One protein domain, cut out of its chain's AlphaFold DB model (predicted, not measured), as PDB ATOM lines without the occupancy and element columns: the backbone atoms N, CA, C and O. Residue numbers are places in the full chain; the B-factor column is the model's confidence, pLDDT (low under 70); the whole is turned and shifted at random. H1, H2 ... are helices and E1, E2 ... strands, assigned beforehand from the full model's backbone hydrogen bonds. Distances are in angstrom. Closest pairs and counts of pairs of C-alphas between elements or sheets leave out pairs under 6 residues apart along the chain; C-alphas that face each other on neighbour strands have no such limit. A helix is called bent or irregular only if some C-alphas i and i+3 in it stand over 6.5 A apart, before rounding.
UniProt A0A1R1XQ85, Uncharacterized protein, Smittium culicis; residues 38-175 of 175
ATOM      1  N   GLY A  38      41.942   4.896  19.020       74.31
ATOM      2  CA  GLY A  38      41.474   3.510  19.167       74.31
ATOM      3  C   GLY A  38      40.799   3.176  20.507       74.31
ATOM      4  O   GLY A  38      40.702   2.006  20.867       74.31
ATOM      5  N   ALA A  39      40.353   4.164  21.292       77.19
ATOM      6  CA  ALA A  39      39.673   3.895  22.565       77.19
ATOM      7  C   ALA A  39      38.365   3.094  22.415       77.19
ATOM      8  O   ALA A  39      38.125   2.199  23.222       77.19
ATOM      9  N   VAL A  40      37.573   3.321  21.356       79.19
ATOM     10  CA  VAL A  40      36.333   2.575  21.091       79.19
ATOM     11  C   VAL A  40      36.688   1.121  20.838       79.19
ATOM     12  O   VAL A  40      36.082   0.239  21.437       79.19
ATOM     13  N   ASP A  41      37.702   0.873  20.005       82.38
ATOM     14  CA  ASP A  41      38.170  -0.477  19.697       82.38
ATOM     15  C   ASP A  41      38.544  -1.228  20.975       82.38
ATOM     16  O   ASP A  41      38.125  -2.366  21.173       82.38
ATOM     17  N   ARG A  42      39.271  -0.571  21.887       83.19
ATOM     18  CA  ARG A  42      39.679  -1.175  23.161       83.19
ATOM     19  C   ARG A  42      38.506  -1.488  24.070       83.19
ATOM     20  O   ARG A  42      38.475  -2.564  24.655       83.19
ATOM     21  N   GLU A  43      37.561  -0.570  24.215       85.00
ATOM     22  CA  GLU A  43      36.390  -0.806  25.061       85.00
ATOM     23  C   GLU A  43      35.488  -1.901  24.477       85.00
ATOM     24  O   GLU A  43      34.964  -2.734  25.219       85.00
ATOM     25  N   VAL A  44      35.389  -1.986  23.147       87.69
ATOM     26  CA  VAL A  44      34.718  -3.101  22.474       87.69
ATOM     27  C   VAL A  44      35.455  -4.416  22.723       87.69
ATOM     28  O   VAL A  44      34.812  -5.388  23.106       87.69
ATOM     29  N   ILE A  45      36.781  -4.473  22.561       91.06
ATOM     30  CA  ILE A  45      37.554  -5.694  22.834       91.06
ATOM     31  C   ILE A  45      37.411  -6.123  24.296       91.06
ATOM     32  O   ILE A  45      37.088  -7.280  24.543       91.06
ATOM     33  N   LYS A  46      37.532  -5.204  25.264       90.69
ATOM     34  CA  LYS A  46      37.310  -5.507  26.691       90.69
ATOM     35  C   LYS A  46      35.918  -6.082  26.947       90.69
ATOM     36  O   LYS A  46      35.773  -7.032  27.717       90.69
ATOM     37  N   MET A  47      34.888  -5.511  26.314       89.62
ATOM     38  CA  MET A  47      33.526  -6.044  26.379       89.62
ATOM     39  C   MET A  47      33.465  -7.459  25.789       89.62
ATOM     40  O   MET A  47      32.876  -8.344  26.399       89.62
ATOM     41  N   LEU A  48      34.092  -7.708  24.638       91.62
ATOM     42  CA  LEU A  48      34.106  -9.025  24.002       91.62
ATOM     43  C   LEU A  48      34.859 -10.078  24.834       91.62
ATOM     44  O   LEU A  48      34.377 -11.198  25.002       91.62
ATOM     45  N   GLU A  49      36.013  -9.744  25.401       94.19
ATOM     46  CA  GLU A  49      36.760 -10.644  26.288       94.19
ATOM     47  C   GLU A  49      35.949 -10.992  27.539       94.19
ATOM     48  O   GLU A  49      35.874 -12.154  27.936       94.19
ATOM     49  N   LYS A  50      35.292  -9.997  28.139       92.12
ATOM     50  CA  LYS A  50      34.531 -10.176  29.375       92.12
ATOM     51  C   LYS A  50      33.190 -10.875  29.152       92.12
ATOM     52  O   LYS A  50      32.901 -11.877  29.802       92.12
ATOM     53  N   ASP A  51      32.365 -10.334  28.264       88.81
ATOM     54  CA  ASP A  51      30.958 -10.713  28.136       88.81
ATOM     55  C   ASP A  51      30.770 -11.875  27.143       88.81
ATOM     56  O   ASP A  51      29.830 -12.655  27.283       88.81
ATOM     57  N   PHE A  52      31.700 -12.047  26.192       90.00
ATOM     58  CA  PHE A  52      31.690 -13.133  25.199       90.00
ATOM     59  C   PHE A  52      32.806 -14.163  25.413       90.00
ATOM     60  O   PHE A  52      32.904 -15.133  24.657       90.00
ATOM     61  N   SER A  53      33.635 -13.992  26.452       94.62
ATOM     62  CA  SER A  53      34.767 -14.882  26.748       94.62
ATOM     63  C   SER A  53      35.734 -15.037  25.566       94.62
ATOM     64  O   SER A  53      36.324 -16.108  25.389       94.62
ATOM     65  N   LEU A  54      35.872 -14.001  24.727       95.38
ATOM     66  CA  LEU A  54      36.843 -14.024  23.635       95.38
ATOM     67  C   LEU A  54      38.246 -14.259  24.193       95.38
ATOM     68  O   LEU A  54      38.617 -13.740  25.244       95.38
ATOM     69  N   LYS A  55      39.023 -15.054  23.465       95.62
ATOM     70  CA  LYS A  55      40.429 -15.318  23.759       95.62
ATOM     71  C   LYS A  55      41.288 -14.704  22.673       95.62
ATOM     72  O   LYS A  55      40.918 -14.760  21.504       95.62
ATOM     73  N   SER A  56      42.433 -14.153  23.052       95.25
ATOM     74  CA  SER A  56      43.398 -13.592  22.113       95.25
ATOM     75  C   SER A  56      44.509 -14.588  21.778       95.25
ATOM     76  O   SER A  56      45.000 -15.294  22.662       95.25
ATOM     77  N   ILE A  57      44.977 -14.563  20.537       95.38
ATOM     78  CA  ILE A  57      46.226 -15.179  20.088       95.38
ATOM     79  C   ILE A  57      47.131 -14.051  19.616       95.38
ATOM     80  O   ILE A  57      46.698 -13.162  18.885       95.38
ATOM     81  N   ARG A  58      48.394 -14.091  20.031       95.75
ATOM     82  CA  ARG A  58      49.390 -13.123  19.588       95.75
ATOM     83  C   ARG A  58      50.083 -13.609  18.325       95.75
ATOM     84  O   ARG A  58      50.438 -14.782  18.225       95.75
ATOM     85  N   ILE A  59      50.268 -12.701  17.376       95.25
ATOM     86  CA  ILE A  59      51.002 -12.924  16.137       95.25
ATOM     87  C   ILE A  59      52.205 -11.980  16.110       95.25
ATOM     88  O   ILE A  59      52.000 -10.779  16.261       95.25
ATOM     89  N   PRO A  60      53.433 -12.477  15.878       95.94
ATOM     90  CA  PRO A  60      53.811 -13.890  15.702       95.94
ATOM     91  C   PRO A  60      53.576 -14.766  16.947       95.94
ATOM     92  O   PRO A  60      53.662 -14.271  18.063       95.94
ATOM     93  N   ILE A  61      53.344 -16.075  16.787       94.81
ATOM     94  CA  ILE A  61      52.977 -16.984  17.905       94.81
ATOM     95  C   ILE A  61      54.045 -17.052  19.012       94.81
ATOM     96  O   ILE A  61      53.718 -17.276  20.174       94.81
ATOM     97  N   ASN A  62      55.311 -16.811  18.669       92.19
ATOM     98  CA  ASN A  62      56.430 -16.847  19.616       92.19
ATOM     99  C   ASN A  62      56.782 -15.472  20.206       92.19
ATOM    100  O   ASN A  62      57.785 -15.357  20.906       92.19
ATOM    101  N   SER A  63      56.012 -14.431  19.887       94.19
ATOM    102  CA  SER A  63      56.257 -13.084  20.402       94.19
ATOM    103  C   SER A  63      55.779 -12.935  21.848       94.19
ATOM    104  O   SER A  63      54.786 -13.534  22.275       94.19
ATOM    105  N   THR A  64      56.498 -12.117  22.608       92.94
ATOM    106  CA  THR A  64      56.132 -11.687  23.957       92.94
ATOM    107  C   THR A  64      55.407 -10.341  23.921       92.94
ATOM    108  O   THR A  64      55.241  -9.724  22.873       92.94
ATOM    109  N   GLU A  65      54.958  -9.862  25.078       90.31
ATOM    110  CA  GLU A  65      54.337  -8.536  25.220       90.31
ATOM    111  C   GLU A  65      55.268  -7.362  24.873       90.31
ATOM    112  O   GLU A  65      54.784  -6.269  24.598       90.31
ATOM    113  N   ASN A  66      56.582  -7.598  24.858       91.81
ATOM    114  CA  ASN A  66      57.588  -6.587  24.538       91.81
ATOM    115  C   ASN A  66      58.041  -6.642  23.072       91.81
ATOM    116  O   ASN A  66      58.797  -5.776  22.635       91.81
ATOM    117  N   ASP A  67      57.589  -7.646  22.320       95.19
ATOM    118  CA  ASP A  67      57.955  -7.835  20.923       95.19
ATOM    119  C   ASP A  67      56.881  -7.246  19.994       95.19
ATOM    120  O   ASP A  67      55.683  -7.333  20.301       95.19
ATOM    121  N   PRO A  68      57.271  -6.706  18.823       95.56
ATOM    122  CA  PRO A  68      56.309  -6.249  17.831       95.56
ATOM    123  C   PRO A  68      55.357  -7.372  17.416       95.56
ATOM    124  O   PRO A  68      55.768  -8.392  16.855       95.56
ATOM    125  N   SER A  69      54.076  -7.181  17.727       96.00
ATOM    126  CA  SER A  69      53.044  -8.200  17.571       96.00
ATOM    127  C   SER A  69      51.651  -7.605  17.345       96.00
ATOM    128  O   SER A  69      51.425  -6.415  17.489       96.00
ATOM    129  N   CYS A  70      50.668  -8.410  16.977       93.69
ATOM    130  CA  CYS A  70      49.258  -8.023  17.024       93.69
ATOM    131  C   CYS A  70      48.445  -9.125  17.695       93.69
ATOM    132  O   CYS A  70      48.916 -10.255  17.864       93.69
ATOM    133  N   LEU A  71      47.231  -8.784  18.118       94.62
ATOM    134  CA  LEU A  71      46.304  -9.740  18.702       94.62
ATOM    135  C   LEU A  71      45.191 -10.031  17.705       94.62
ATOM    136  O   LEU A  71      44.497  -9.128  17.246       94.62
ATOM    137  N   ILE A  72      44.984 -11.310  17.434       95.69
ATOM    138  CA  ILE A  72      43.747 -11.807  16.836       95.69
ATOM    139  C   ILE A  72      42.907 -12.440  17.939       95.69
ATOM    140  O   ILE A  72      43.440 -12.868  18.962       95.69
ATOM    141  N   TYR A  73      41.600 -12.539  17.745       96.44
ATOM    142  CA  TYR A  73      40.682 -12.990  18.783       96.44
ATOM    143  C   TYR A  73      39.793 -14.111  18.283       96.44
ATOM    144  O   TYR A  73      39.431 -14.147  17.114       96.44
ATOM    145  N   HIS A  74      39.398 -15.018  19.163       96.62
ATOM    146  CA  HIS A  74      38.494 -16.095  18.806       96.62
ATOM    147  C   HIS A  74      37.522 -16.443  19.926       96.62
ATOM    148  O   HIS A  74      37.777 -16.209  21.110       96.62
ATOM    149  N   THR A  75      36.401 -17.055  19.554       96.69
ATOM    150  CA  THR A  75      35.425 -17.562  20.520       96.69
ATOM    151  C   THR A  75      35.944 -18.814  21.244       96.69
ATOM    152  O   THR A  75      36.802 -19.545  20.723       96.69
ATOM    153  N   PRO A  76      35.447 -19.105  22.462       94.75
ATOM    154  CA  PRO A  76      35.808 -20.318  23.187       94.75
ATOM    155  C   PRO A  76      35.580 -21.592  22.367       94.75
ATOM    156  O   PRO A  76      34.476 -21.864  21.900       94.75
ATOM    157  N   GLY A  77      36.636 -22.396  22.218       92.00
ATOM    158  CA  GLY A  77      36.575 -23.659  21.483       92.00
ATOM    159  C   GLY A  77      36.398 -23.500  19.974       92.00
ATOM    160  O   GLY A  77      35.998 -24.461  19.331       92.00
ATOM    161  N   ALA A  78      36.677 -22.325  19.393       93.94
ATOM    162  CA  ALA A  78      36.589 -22.109  17.946       93.94
ATOM    163  C   ALA A  78      37.352 -23.176  17.131       93.94
ATOM    164  O   ALA A  78      36.868 -23.612  16.096       93.94
ATOM    165  N   ASN A  79      38.487 -23.656  17.646       88.88
ATOM    166  CA  ASN A  79      39.326 -24.689  17.032       88.88
ATOM    167  C   ASN A  79      38.736 -26.112  17.072       88.88
ATOM    168  O   ASN A  79      39.298 -27.016  16.466       88.88
ATOM    169  N   THR A  80      37.647 -26.340  17.810       91.44
ATOM    170  CA  THR A  80      36.962 -27.643  17.872       91.44
ATOM    171  C   THR A  80      35.603 -27.627  17.177       91.44
ATOM    172  O   THR A  80      34.888 -28.630  17.197       91.44
ATOM    173  N   LYS A  81      35.217 -26.492  16.581       93.44
ATOM    174  CA  LYS A  81      33.968 -26.362  15.829       93.44
ATOM    175  C   LYS A  81      34.134 -26.920  14.424       93.44
ATOM    176  O   LYS A  81      35.177 -26.761  13.806       93.44
ATOM    177  N   GLU A  82      33.065 -27.526  13.915       94.75
ATOM    178  CA  GLU A  82      33.004 -28.016  12.534       94.75
ATOM    179  C   GLU A  82      33.119 -26.870  11.523       94.75
ATOM    180  O   GLU A  82      33.789 -27.000  10.505       94.75
ATOM    181  N   ASN A  83      32.500 -25.727  11.835       96.06
ATOM    182  CA  ASN A  83      32.510 -24.547  10.984       96.06
ATOM    183  C   ASN A  83      33.159 -23.370  11.710       96.06
ATOM    184  O   ASN A  83      32.781 -23.040  12.837       96.06
ATOM    185  N   LEU A  84      34.093 -22.707  11.030       96.19
ATOM    186  CA  LEU A  84      34.797 -21.525  11.510       96.19
ATOM    187  C   LEU A  84      34.529 -20.348  10.571       96.19
ATOM    188  O   LEU A  84      34.705 -20.463   9.358       96.19
ATOM    189  N   VAL A  85      34.133 -19.211  11.134       97.06
ATOM    190  CA  VAL A  85      34.017 -17.941  10.412       97.06
ATOM    191  C   VAL A  85      35.214 -17.071  10.760       97.06
ATOM    192  O   VAL A  85      35.477 -16.827  11.935       97.06
ATOM    193  N   VAL A  86      35.921 -16.584   9.743       95.56
ATOM    194  CA  VAL A  86      37.004 -15.608   9.907       95.56
ATOM    195  C   VAL A  86      36.477 -14.234   9.517       95.56
ATOM    196  O   VAL A  86      36.026 -14.041   8.390       95.56
ATOM    197  N   ILE A  87      36.525 -13.286  10.448       94.19
ATOM    198  CA  ILE A  87      36.095 -11.907  10.239       94.19
ATOM    199  C   ILE A  87      37.336 -11.019  10.206       94.19
ATOM    200  O   ILE A  87      38.021 -10.856  11.215       94.19
ATOM    201  N   ALA A  88      37.614 -10.454   9.033       91.69
ATOM    202  CA  ALA A  88      38.665  -9.468   8.827       91.69
ATOM    203  C   ALA A  88      38.051  -8.062   8.833       91.69
ATOM    204  O   ALA A  88      37.214  -7.753   7.980       91.69
ATOM    205  N   THR A  89      38.429  -7.223   9.798       87.56
ATOM    206  CA  THR A  89      37.953  -5.831   9.867       87.56
ATOM    207  C   THR A  89      38.761  -4.897   8.962       87.56
ATOM    208  O   THR A  89      39.683  -5.310   8.257       87.56
ATOM    209  N   SER A  90      38.345  -3.629   8.905       76.31
ATOM    210  CA  SER A  90      38.852  -2.651   7.941       76.31
ATOM    211  C   SER A  90      40.037  -1.824   8.461       76.31
ATOM    212  O   SER A  90      40.432  -1.901   9.622       76.31
ATOM    213  N   TYR A  91      40.583  -0.983   7.584       68.44
ATOM    214  CA  TYR A  91      41.772  -0.162   7.820       68.44
ATOM    215  C   TYR A  91      41.670   0.824   9.002       68.44
ATOM    216  O   TYR A  91      42.676   1.133   9.634       68.44
ATOM    217  N   SER A  92      40.480   1.339   9.318       67.50
ATOM    218  CA  SER A  92      40.302   2.421  10.303       67.50
ATOM    219  C   SER A  92      39.831   1.960  11.687       67.50
ATOM    220  O   SER A  92      39.581   2.796  12.554       67.50
ATOM    221  N   SER A  93      39.681   0.654  11.893       73.50
ATOM    222  CA  SER A  93      39.015   0.067  13.058       73.50
ATOM    223  C   SER A  93      39.785  -1.145  13.559       73.50
ATOM    224  O   SER A  93      40.175  -1.975  12.746       73.50
ATOM    225  N   GLY A  94      39.942  -1.316  14.867       79.00
ATOM    226  CA  GLY A  94      40.513  -2.543  15.431       79.00
ATOM    227  C   GLY A  94      39.669  -3.794  15.114       79.00
ATOM    228  O   GLY A  94      38.568  -3.697  14.559       79.00
ATOM    229  N   PRO A  95      40.136  -4.999  15.480       80.25
ATOM    230  CA  PRO A  95      39.431  -6.254  15.193       80.25
ATOM    231  C   PRO A  95      38.006  -6.317  15.775       80.25
ATOM    232  O   PRO A  95      37.149  -7.015  15.248       80.25
ATOM    233  N   GLY A  96      37.705  -5.570  16.839       81.31
ATOM    234  CA  GLY A  96      36.379  -5.570  17.466       81.31
ATOM    235  C   GLY A  96      35.311  -4.731  16.749       81.31
ATOM    236  O   GLY A  96      34.133  -4.816  17.097       81.31
ATOM    237  N   LEU A  97      35.673  -3.884  15.786       84.44
ATOM    238  CA  LEU A  97      34.818  -2.773  15.371       84.44
ATOM    239  C   LEU A  97      34.649  -2.702  13.852       84.44
ATOM    240  O   LEU A  97      35.578  -2.949  13.094       84.44
ATOM    241  N   TRP A  98      33.449  -2.321  13.408       80.81
ATOM    242  CA  TRP A  98      33.189  -1.995  12.000       80.81
ATOM    243  C   TRP A  98      33.621  -0.563  11.672       80.81
ATOM    244  O   TRP A  98      34.297  -0.308  10.683       80.81
ATOM    245  N   ASN A  99      33.174   0.371  12.513       78.62
ATOM    246  CA  ASN A  99      33.446   1.804  12.490       78.62
ATOM    247  C   ASN A  99      32.998   2.380  13.848       78.62
ATOM    248  O   ASN A  99      31.950   1.988  14.366       78.62
ATOM    249  N   SER A 100      33.736   3.336  14.412       76.38
ATOM    250  CA  SER A 100      33.370   4.044  15.648       76.38
ATOM    251  C   SER A 100      32.017   4.753  15.571       76.38
ATOM    252  O   SER A 100      31.275   4.753  16.555       76.38
ATOM    253  N   ALA A 101      31.630   5.264  14.398       78.31
ATOM    254  CA  ALA A 101      30.318   5.882  14.197       78.31
ATOM    255  C   ALA A 101      29.156   4.900  14.438       78.31
ATOM    256  O   ALA A 101      28.105   5.293  14.938       78.31
ATOM    257  N   SER A 102      29.348   3.612  14.142       81.75
ATOM    258  CA  SER A 102      28.324   2.586  14.367       81.75
ATOM    259  C   SER A 102      28.029   2.411  15.859       81.75
ATOM    260  O   SER A 102      26.871   2.367  16.273       81.75
ATOM    261  N   VAL A 103      29.073   2.407  16.694       80.25
ATOM    262  CA  VAL A 103      28.933   2.358  18.159       80.25
ATOM    263  C   VAL A 103      28.327   3.648  18.711       80.25
ATOM    264  O   VAL A 103      27.537   3.583  19.650       80.25
ATOM    265  N   ALA A 104      28.620   4.804  18.108       75.44
ATOM    266  CA  ALA A 104      27.991   6.070  18.489       75.44
ATOM    267  C   ALA A 104      26.461   6.031  18.337       75.44
ATOM    268  O   ALA A 104      25.740   6.520  19.202       75.44
ATOM    269  N   ILE A 105      25.976   5.444  17.239       76.88
ATOM    270  CA  ILE A 105      24.552   5.441  16.881       76.88
ATOM    271  C   ILE A 105      23.806   4.285  17.560       76.88
ATOM    272  O   ILE A 105      22.681   4.457  18.025       76.88
ATOM    273  N   HIS A 106      24.414   3.098  17.608       80.19
ATOM    274  CA  HIS A 106      23.732   1.857  17.991       80.19
ATOM    275  C   HIS A 106      24.200   1.277  19.336       80.19
ATOM    276  O   HIS A 106      23.674   0.255  19.784       80.19
ATOM    277  N   GLY A 107      25.163   1.924  19.997       78.69
ATOM    278  CA  GLY A 107      25.797   1.431  21.217       78.69
ATOM    279  C   GLY A 107      26.795   0.301  20.951       78.69
ATOM    280  O   GLY A 107      26.924  -0.206  19.837       78.69
ATOM    281  N   PHE A 108      27.510  -0.121  21.994       81.44
ATOM    282  CA  PHE A 108      28.606  -1.091  21.872       81.44
ATOM    283  C   PHE A 108      28.163  -2.452  21.334       81.44
ATOM    284  O   PHE A 108      28.809  -2.996  20.445       81.44
ATOM    285  N   LEU A 109      27.052  -2.999  21.832       82.62
ATOM    286  CA  LEU A 109      26.611  -4.344  21.458       82.62
ATOM    287  C   LEU A 109      26.185  -4.426  19.983       82.62
ATOM    288  O   LEU A 109      26.665  -5.285  19.249       82.62
ATOM    289  N   ASN A 110      25.312  -3.515  19.547       83.31
ATOM    290  CA  ASN A 110      24.737  -3.546  18.199       83.31
ATOM    291  C   ASN A 110      25.611  -2.831  17.164       83.31
ATOM    292  O   ASN A 110      25.531  -3.135  15.978       83.31
ATOM    293  N   GLY A 111      26.434  -1.875  17.598       84.56
ATOM    294  CA  GLY A 111      27.315  -1.109  16.723       84.56
ATOM    295  C   GLY A 111      28.657  -1.785  16.431       84.56
ATOM    296  O   GLY A 111      29.371  -1.337  15.531       84.56
ATOM    297  N   SER A 112      29.007  -2.849  17.159       89.25
ATOM    298  CA  SER A 112      30.255  -3.602  16.989       89.25
ATOM    299  C   SER A 112      30.037  -4.978  16.351       89.25
ATOM    300  O   SER A 112      28.930  -5.359  15.967       89.25
ATOM    301  N   ILE A 113      31.114  -5.758  16.257       91.56
ATOM    302  CA  ILE A 113      31.068  -7.160  15.830       91.56
ATOM    303  C   ILE A 113      30.331  -8.079  16.822       91.56
ATOM    304  O   ILE A 113      29.963  -9.198  16.464       91.56
ATOM    305  N   ALA A 114      30.085  -7.624  18.057       90.62
ATOM    306  CA  ALA A 114      29.486  -8.423  19.127       90.62
ATOM    307  C   ALA A 114      28.139  -9.042  18.732       90.62
ATOM    308  O   ALA A 114      27.907 -10.228  18.970       90.62
ATOM    309  N   PHE A 115      27.282  -8.267  18.059       87.50
ATOM    310  CA  PHE A 115      26.005  -8.759  17.545       87.50
ATOM    311  C   PHE A 115      26.174  -9.971  16.610       87.50
ATOM    312  O   PHE A 115      25.472 -10.973  16.748       87.50
ATOM    313  N   LEU A 116      27.149  -9.910  15.696       91.88
ATOM    314  CA  LEU A 116      27.424 -10.991  14.749       91.88
ATOM    315  C   LEU A 116      28.023 -12.219  15.446       91.88
ATOM    316  O   LEU A 116      27.603 -13.341  15.164       91.88
ATOM    317  N   ILE A 117      28.955 -12.024  16.387       93.88
ATOM    318  CA  ILE A 117      29.518 -13.121  17.192       93.88
ATOM    319  C   ILE A 117      28.408 -13.858  17.938       93.88
ATOM    320  O   ILE A 117      28.397 -15.091  17.936       93.88
ATOM    321  N   ASN A 118      27.462 -13.131  18.543       89.50
ATOM    322  CA  ASN A 118      26.348 -13.754  19.253       89.50
ATOM    323  C   ASN A 118      25.550 -14.680  18.324       89.50
ATOM    324  O   ASN A 118      25.380 -15.859  18.619       89.50
ATOM    325  N   GLY A 119      25.138 -14.176  17.156       91.25
ATOM    326  CA  GLY A 119      24.378 -14.973  16.191       91.25
ATOM    327  C   GLY A 119      25.148 -16.196  15.680       91.25
ATOM    328  O   GLY A 119      24.605 -17.298  15.630       91.25
ATOM    329  N   LEU A 120      26.431 -16.037  15.344       95.62
ATOM    330  CA  LEU A 120      27.266 -17.139  14.851       95.62
ATOM    331  C   LEU A 120      27.494 -18.218  15.916       95.62
ATOM    332  O   LEU A 120      27.413 -19.411  15.619       95.62
ATOM    333  N   THR A 121      27.742 -17.815  17.162       92.81
ATOM    334  CA  THR A 121      27.947 -18.762  18.268       92.81
ATOM    335  C   THR A 121      26.668 -19.515  18.630       92.81
ATOM    336  O   THR A 121      26.737 -20.720  18.880       92.81
ATOM    337  N   GLU A 122      25.499 -18.866  18.579       92.88
ATOM    338  CA  GLU A 122      24.191 -19.522  18.736       92.88
ATOM    339  C   GLU A 122      23.925 -20.569  17.644       92.88
ATOM    340  O   GLU A 122      23.344 -21.619  17.922       92.88
ATOM    341  N   LEU A 123      24.407 -20.321  16.423       95.38
ATOM    342  CA  LEU A 123      24.349 -21.263  15.301       95.38
ATOM    343  C   LEU A 123      25.433 -22.358  15.356       95.38
ATOM    344  O   LEU A 123      25.479 -23.222  14.485       95.38
ATOM    345  N   GLY A 124      26.296 -22.349  16.377       95.69
ATOM    346  CA  GLY A 124      27.317 -23.373  16.598       95.69
ATOM    347  C   GLY A 124      28.654 -23.132  15.894       95.69
ATOM    348  O   GLY A 124      29.527 -23.999  15.974       95.69
ATOM    349  N   TYR A 125      28.853 -21.974  15.261       97.81
ATOM    350  CA  TYR A 125      30.106 -21.629  14.592       97.81
ATOM    351  C   TYR A 125      31.200 -21.231  15.590       97.81
ATOM    352  O   TYR A 125      30.951 -20.598  16.623       97.81
ATOM    353  N   GLY A 126      32.442 -21.568  15.250       96.88
ATOM    354  CA  GLY A 126      33.620 -20.895  15.781       96.88
ATOM    355  C   GLY A 126      33.782 -19.555  15.076       96.88
ATOM    356  O   GLY A 126      33.433 -19.430  13.902       96.88
ATOM    357  N   VAL A 127      34.321 -18.553  15.764       97.19
ATOM    358  CA  VAL A 127      34.605 -17.251  15.154       97.19
ATOM    359  C   VAL A 127      36.046 -16.877  15.462       97.19
ATOM    360  O   VAL A 127      36.448 -16.942  16.622       97.19
ATOM    361  N   LEU A 128      36.801 -16.502  14.429       96.50
ATOM    362  CA  LEU A 128      38.112 -15.863  14.504       96.50
ATOM    363  C   LEU A 128      37.974 -14.436  13.968       96.50
ATOM    364  O   LEU A 128      37.297 -14.207  12.971       96.50
ATOM    365  N   ILE A 129      38.614 -13.483  14.622       95.56
ATOM    366  CA  ILE A 129      38.491 -12.056  14.368       95.56
ATOM    367  C   ILE A 129      39.890 -11.469  14.321       95.56
ATOM    368  O   ILE A 129      40.698 -11.702  15.220       95.56
ATOM    369  N   LEU A 130      40.169 -10.698  13.285       94.50
ATOM    370  CA  LEU A 130      41.459 -10.058  13.085       94.50
ATOM    371  C   LEU A 130      41.276  -8.747  12.327       94.50
ATOM    372  O   LEU A 130      40.289  -8.570  11.612       94.50
ATOM    373  N   ASN A 131      42.244  -7.847  12.453       93.19
ATOM    374  CA  ASN A 131      42.408  -6.768  11.494       93.19
ATOM    375  C   ASN A 131      43.702  -7.022  10.721       93.19
ATOM    376  O   ASN A 131      44.780  -6.889  11.300       93.19
ATOM    377  N   PRO A 132      43.637  -7.343   9.417       92.75
ATOM    378  CA  PRO A 132      44.847  -7.649   8.675       92.75
ATOM    379  C   PRO A 132      45.700  -6.406   8.401       92.75
ATOM    380  O   PRO A 132      46.817  -6.542   7.920       92.75
ATOM    381  N   ASN A 133      45.183  -5.210   8.702       90.88
ATOM    382  CA  ASN A 133      45.896  -3.948   8.559       90.88
ATOM    383  C   ASN A 133      46.690  -3.571   9.813       90.88
ATOM    384  O   ASN A 133      47.444  -2.610   9.751       90.88
ATOM    385  N   GLU A 134      46.538  -4.272  10.946       90.81
ATOM    386  CA  GLU A 134      47.363  -4.059  12.146       90.81
ATOM    387  C   GLU A 134      48.786  -4.584  11.905       90.81
ATOM    388  O   GLU A 134      49.177  -5.648  12.382       90.81
ATOM    389  N   ASN A 135      49.540  -3.837  11.097       92.19
ATOM    390  CA  ASN A 135      50.833  -4.251  10.560       92.19
ATOM    391  C   ASN A 135      52.027  -3.570  11.226       92.19
ATOM    392  O   ASN A 135      53.173  -3.952  10.991       92.19
ATOM    393  N   PHE A 136      51.766  -2.577  12.071       91.31
ATOM    394  CA  PHE A 136      52.793  -1.784  12.726       91.31
ATOM    395  C   PHE A 136      52.648  -1.860  14.241       91.31
ATOM    396  O   PHE A 136      51.540  -1.911  14.761       91.31
ATOM    397  N   TRP A 137      53.765  -1.815  14.952       91.69
ATOM    398  CA  TRP A 137      53.852  -1.757  16.403       91.69
ATOM    399  C   TRP A 137      54.361  -0.387  16.831       91.69
ATOM    400  O   TRP A 137      55.435   0.054  16.423       91.69
ATOM    401  N   SER A 138      53.572   0.301  17.644       88.06
ATOM    402  CA  SER A 138      53.886   1.638  18.139       88.06
ATOM    403  C   SER A 138      54.824   1.605  19.349       88.06
ATOM    404  O   SER A 138      54.812   0.624  20.102       88.06
ATOM    405  N   PRO A 139      55.541   2.709  19.640       86.19
ATOM    406  CA  PRO A 139      56.332   2.860  20.868       86.19
ATOM    407  C   PRO A 139      55.532   2.655  22.164       86.19
ATOM    408  O   PRO A 139      56.102   2.371  23.212       86.19
ATOM    409  N   SER A 140      54.200   2.759  22.096       84.25
ATOM    410  CA  SER A 140      53.302   2.464  23.218       84.25
ATOM    411  C   SER A 140      53.121   0.965  23.507       84.25
ATOM    412  O   SER A 140      52.374   0.613  24.421       84.25
ATOM    413  N   GLY A 141      53.769   0.082  22.735       87.81
ATOM    414  CA  GLY A 141      53.644  -1.369  22.880       87.81
ATOM    415  C   GLY A 141      52.347  -1.919  22.284       87.81
ATOM    416  O   GLY A 141      51.703  -2.772  22.891       87.81
ATOM    417  N   ARG A 142      51.886  -1.360  21.155       86.62
ATOM    418  CA  ARG A 142      50.568  -1.686  20.577       86.62
ATOM    419  C   ARG A 142      50.592  -1.782  19.066       86.62
ATOM    420  O   ARG A 142      51.198  -0.928  18.420       86.62
ATOM    421  N   ALA A 143      49.833  -2.737  18.534       89.69
ATOM    422  CA  ALA A 143      49.546  -2.829  17.113       89.69
ATOM    423  C   ALA A 143      48.675  -1.654  16.641       89.69
ATOM    424  O   ALA A 143      47.772  -1.215  17.355       89.69
ATOM    425  N   VAL A 144      48.959  -1.135  15.450       86.50
ATOM    426  CA  VAL A 144      48.246  -0.018  14.822       86.50
ATOM    427  C   VAL A 144      48.148  -0.231  13.312       86.50
ATOM    428  O   VAL A 144      48.976  -0.922  12.715       86.50
ATOM    429  N   THR A 145      47.130   0.365  12.688       82.25
ATOM    430  CA  THR A 145      46.835   0.155  11.262       82.25
ATOM    431  C   THR A 145      47.569   1.086  10.308       82.25
ATOM    432  O   THR A 145      47.697   0.814   9.115       82.25
ATOM    433  N   THR A 146      48.066   2.203  10.827       71.69
ATOM    434  CA  THR A 146      48.800   3.206  10.060       71.69
ATOM    435  C   THR A 146      50.173   3.396  10.677       71.69
ATOM    436  O   THR A 146      50.282   3.492  11.901       71.69
ATOM    437  N   ASN A 147      51.212   3.530   9.853       60.47
ATOM    438  CA  ASN A 147      52.440   4.151  10.333       60.47
ATOM    439  C   ASN A 147      52.077   5.589  10.729       60.47
ATOM    440  O   ASN A 147      51.543   6.336   9.906       60.47
ATOM    441  N   ASP A 148      52.227   5.932  12.008       57.19
ATOM    442  CA  ASP A 148      51.887   7.265  12.491       57.19
ATOM    443  C   ASP A 148      52.761   8.276  11.736       57.19
ATOM    444  O   ASP A 148      53.860   7.942  11.282       57.19
ATOM    445  N   TYR A 149      52.300   9.515  11.569       50.00
ATOM    446  CA  TYR A 149      53.051  10.516  10.790       50.00
ATOM    447  C   TYR A 149      54.480  10.759  11.326       50.00
ATOM    448  O   TYR A 149      55.311  11.315  10.611       50.00
ATOM    449  N   SER A 150      54.767  10.328  12.561       55.44
ATOM    450  CA  SER A 150      56.078  10.362  13.212       55.44
ATOM    451  C   SER A 150      57.081   9.302  12.726       55.44
ATOM    452  O   SER A 150      58.254   9.427  13.053       55.44
ATOM    453  N   GLN A 151      56.667   8.291  11.947       64.19
ATOM    454  CA  GLN A 151      57.512   7.182  11.456       64.19
ATOM    455  C   GLN A 151      58.210   6.332  12.542       64.19
ATOM    456  O   GLN A 151      59.137   5.588  12.234       64.19
ATOM    457  N   GLU A 152      57.777   6.405  13.802       80.38
ATOM    458  CA  GLU A 152      58.399   5.649  14.905       80.38
ATOM    459  C   GLU A 152      57.864   4.216  15.050       80.38
ATOM    460  O   GLU A 152      58.364   3.447  15.873       80.38
ATOM    461  N   ASN A 153      56.843   3.841  14.276       87.19
ATOM    462  CA  ASN A 153      56.287   2.499  14.353       87.19
ATOM    463  C   ASN A 153      57.180   1.504  13.607       87.19
ATOM    464  O   ASN A 153      57.664   1.778  12.509       87.19
ATOM    465  N   ILE A 154      57.338   0.317  14.181       91.44
ATOM    466  CA  ILE A 154      58.097  -0.779  13.574       91.44
ATOM    467  C   ILE A 154      57.145  -1.797  12.956       91.44
ATOM    468  O   ILE A 154      56.066  -2.047  13.488       91.44
ATOM    469  N   GLU A 155      57.520  -2.388  11.829       93.75
ATOM    470  CA  GLU A 155      56.717  -3.434  11.193       93.75
ATOM    471  C   GLU A 155      56.624  -4.675  12.086       93.75
ATOM    472  O   GLU A 155      57.594  -5.079  12.736       93.75
ATOM    473  N   ILE A 156      55.447  -5.297  12.110       94.94
ATOM    474  CA  ILE A 156      55.238  -6.552  12.825       94.94
ATOM    475  C   ILE A 156      55.787  -7.691  11.956       94.94
ATOM    476  O   ILE A 156      55.290  -7.906  10.846       94.94
ATOM    477  N   PRO A 157      56.774  -8.473  12.433       95.00
ATOM    478  CA  PRO A 157      57.374  -9.531  11.632       95.00
ATOM    479  C   PRO A 157      56.329 -10.526  11.121       95.00
ATOM    480  O   PRO A 157      55.486 -10.998  11.877       95.00
ATOM    481  N   SER A 158      56.409 -10.900   9.841       92.44
ATOM    482  CA  SER A 158      55.458 -11.822   9.184       92.44
ATOM    483  C   SER A 158      53.992 -11.352   9.145       92.44
ATOM    484  O   SER A 158      53.118 -12.127   8.765       92.44
ATOM    485  N   SER A 159      53.727 -10.107   9.532       94.06
ATOM    486  CA  SER A 159      52.418  -9.453   9.528       94.06
ATOM    487  C   SER A 159      52.587  -7.968   9.171       94.06
ATOM    488  O   SER A 159      51.862  -7.113   9.668       94.06
ATOM    489  N   ASP A 160      53.564  -7.664   8.324       92.31
ATOM    490  CA  ASP A 160      53.969  -6.335   7.848       92.31
ATOM    491  C   ASP A 160      53.040  -5.762   6.762       92.31
ATOM    492  O   ASP A 160      53.099  -4.577   6.442       92.31
ATOM    493  N   CYS A 161      52.136  -6.574   6.217       92.31
ATOM    494  CA  CYS A 161      51.080  -6.138   5.312       92.31
ATOM    495  C   CYS A 161      49.844  -7.044   5.418       92.31
ATOM    496  O   CYS A 161      49.887  -8.122   6.015       92.31
ATOM    497  N   LEU A 162      48.744  -6.631   4.781       91.94
ATOM    498  CA  LEU A 162      47.491  -7.393   4.726       91.94
ATOM    499  C   LEU A 162      47.703  -8.845   4.271       91.94
ATOM    500  O   LEU A 162      47.217  -9.781   4.912       91.94
ATOM    501  N   ASP A 163      48.459  -9.040   3.191       94.56
ATOM    502  CA  ASP A 163      48.684 -10.366   2.614       94.56
ATOM    503  C   ASP A 163      49.540 -11.248   3.528       94.56
ATOM    504  O   ASP A 163      49.230 -12.430   3.718       94.56
ATOM    505  N   SER A 164      50.603 -10.696   4.123       95.62
ATOM    506  CA  SER A 164      51.463 -11.453   5.034       95.62
ATOM    507  C   SER A 164      50.732 -11.803   6.330       95.62
ATOM    508  O   SER A 164      50.800 -12.959   6.746       95.62
ATOM    509  N   HIS A 165      49.930 -10.886   6.885       95.38
ATOM    510  CA  HIS A 165      49.103 -11.136   8.066       95.38
ATOM    511  C   HIS A 165      48.122 -12.295   7.842       95.38
ATOM    512  O   HIS A 165      48.072 -13.249   8.629       95.38
ATOM    513  N   LEU A 166      47.352 -12.252   6.747       94.94
ATOM    514  CA  LEU A 166      46.390 -13.309   6.422       94.94
ATOM    515  C   LEU A 166      47.098 -14.638   6.145       94.94
ATOM    516  O   LEU A 166      46.678 -15.681   6.652       94.94
ATOM    517  N   LYS A 167      48.206 -14.615   5.396       96.25
ATOM    518  CA  LYS A 167      49.000 -15.813   5.101       96.25
ATOM    519  C   LYS A 167      49.612 -16.425   6.361       96.25
ATOM    520  O   LYS A 167      49.637 -17.652   6.484       96.25
ATOM    521  N   TYR A 168      50.113 -15.611   7.285       96.62
ATOM    522  CA  TYR A 168      50.670 -16.086   8.547       96.62
ATOM    523  C   TYR A 168      49.582 -16.697   9.425       96.62
ATOM    524  O   TYR A 168      49.745 -17.826   9.891       96.62
ATOM    525  N   THR A 169      48.453 -16.001   9.584       95.38
ATOM    526  CA  THR A 169      47.301 -16.498  10.347       95.38
ATOM    527  C   THR A 169      46.809 -17.829   9.784       95.38
ATOM    528  O   THR A 169      46.635 -18.794  10.525       95.38
ATOM    529  N   TRP A 170      46.669 -17.924   8.460       95.00
ATOM    530  CA  TRP A 170      46.255 -19.159   7.803       95.00
ATOM    531  C   TRP A 170      47.189 -20.330   8.114       95.00
ATOM    532  O   TRP A 170      46.737 -21.418   8.449       95.00
ATOM    533  N   ASN A 171      48.500 -20.116   8.008       95.69
ATOM    534  CA  ASN A 171      49.463 -21.207   8.126       95.69
ATOM    535  C   ASN A 171      49.779 -21.626   9.562       95.69
ATOM    536  O   ASN A 171      50.253 -22.743   9.741       95.69
ATOM    537  N   ASN A 172      49.561 -20.750  10.545       94.88
ATOM    538  CA  ASN A 172      50.003 -20.987  11.920       94.88
ATOM    539  C   ASN A 172      48.854 -21.057  12.938       94.88
ATOM    540  O   ASN A 172      49.068 -21.541  14.043       94.88
ATOM    541  N   VAL A 173      47.660 -20.559  12.593       92.88
ATOM    542  CA  VAL A 173      46.493 -20.543  13.494       92.88
ATOM    543  C   VAL A 173      45.345 -21.396  12.958       92.88
ATOM    544  O   VAL A 173      44.670 -22.058  13.740       92.88
ATOM    545  N   LEU A 174      45.089 -21.344  11.648       88.25
ATOM    546  CA  LEU A 174      43.916 -21.981  11.034       88.25
ATOM    547  C   LEU A 174      44.166 -23.393  10.488       88.25
ATOM    548  O   LEU A 174      43.202 -24.138  10.315       88.25
ATOM    549  N   LYS A 175      45.417 -23.736  10.169       75.31
ATOM    550  CA  LYS A 175      45.834 -25.083   9.751       75.31
ATOM    551  C   LYS A 175      46.106 -25.981  10.948       75.31
ATOM    552  O   LYS A 175      45.788 -27.182  10.823       75.31
TER     553      LYS A 175
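Overview. This is residues 38 to 175 of the 175 residues of an uncharacterized protein of Smittium culicis (UniProt A0A1R1XQ85). A strongly twisted sheet of four strands, E1, E2, E4 and E3, stands in the middle, with H4 over one face and H3 over the other; H1 meets the sheet with one stretch only, and H2 lies farther out beside the first part of H1. A small hairpin, E5 and E6, sits beyond the first residue of E2, and a long loop, residues 145 to 161, leads from it to H4. The printed part has 138 residues, with four named helices and six named strands in the order H1 E1 E2 E3 H2 H3 E4 E5 E6 H4, and its class is mixed, helices and strands. The large sheet runs E1, E2, E4, E3 and is mixed, while the pair E5 and E6 is antiparallel. The whole is compact, with a radius of gyration of the C-alphas of 14.5 A, and spans 42 by 37 by 23 A.

Along the chain. Start with the large sheet: find C-alpha 55 at (40.429, -15.318, 23.759), where E1, residues 55 to 59, begins its 13.3 A. E2 is residues 70 to 74, 13.6 A; E4 is residues 126 to 130, 13.6 A; E3 is residues 84 to 88, 12.9 A. Then look for the helices: H1, residues 39 to 51, runs 17.9 A from C-alpha 39 at (39.673, 3.895, 22.565). H2, residues 100 to 111, covers 8.0 A and is irregular, with C-alphas 105 and 108 9.2 A apart. H3, residues 114 to 122, covers 12.3 A. H4, residues 162 to 174, runs 16.3 A to C-alpha 174 at (43.916, -21.981, 11.034); it is neither bent nor irregular, but only just, since C-alphas 171 and 174 are 6.3 A apart. The short strands are E5, residues 136 to 138, 6.5 A, and E6, residues 142 to 144, 6.4 A.

Arrangement. In the sheet, look first at the hairpin E1 and E2, antiparallel at 145 degrees, where N 57 and O 72 are 2.8 A apart, within hydrogen-bond range. E2 and E4 are antiparallel at 161 degrees, with N 129 and O 73 at 2.7 A. E4 and E3 are parallel at 18 degrees, with N 87 and O 128 at 2.8 A. E3, H2, H3 and E4 form a strand-helix-strand unit, two parallel neighbour strands with helices between, and its crossover is right-handed. H3 has a height over the sheet of 10.0 A; it is over E4 and, only just, over E3, where 3 of its C-alphas fall. It runs along the strands, at 3 degrees to E4 on the local plane, and its closest C-alphas to E4 are those of Ile 117 and Val 127, 6.9 A. H4, on the opposite face, has a height of 8.9 A; it is only just over E4, where 3 of its C-alphas fall, and only just slantwise to the strands, at 32 degrees to E4 on the local plane. H1 only grazes the sheet, with residues 45 to 49. H1 touches H2 with residues 40 to 44 alone, the same way at a shallow tilt of 6 degrees; their closest C-alphas are those of Val 40 and Ser 100, 6.4 A. H2 is not on the sheet, and H2 and H4 are apart. In the hairpin E5 and E6, antiparallel at 132 degrees, N 138 and O 142 are 2.8 A apart. The closest C-alphas of E2 and E6 are those of Cys 70 and Ala 143, 5.2 A. Every O i to N i+4 pair is within hydrogen-bond range in H1 and H3; H2 has 5 of 8 and H4 has 8 of 9.

Size, cuts and confidence. The two C-alphas farthest apart are those of Leu 123 and Ser 150, 44.8 A. The printed part has no cut. The long links are E3 to H2, with 11 residues, and E6 to H4, with 17; in the latter, residues 154 to 155 pair antiparallel with residues 136 to 137 of E5. The mean pLDDT of the printed part is 88.4; look at residues 91 to 92 and 147 to 151 for values under 70.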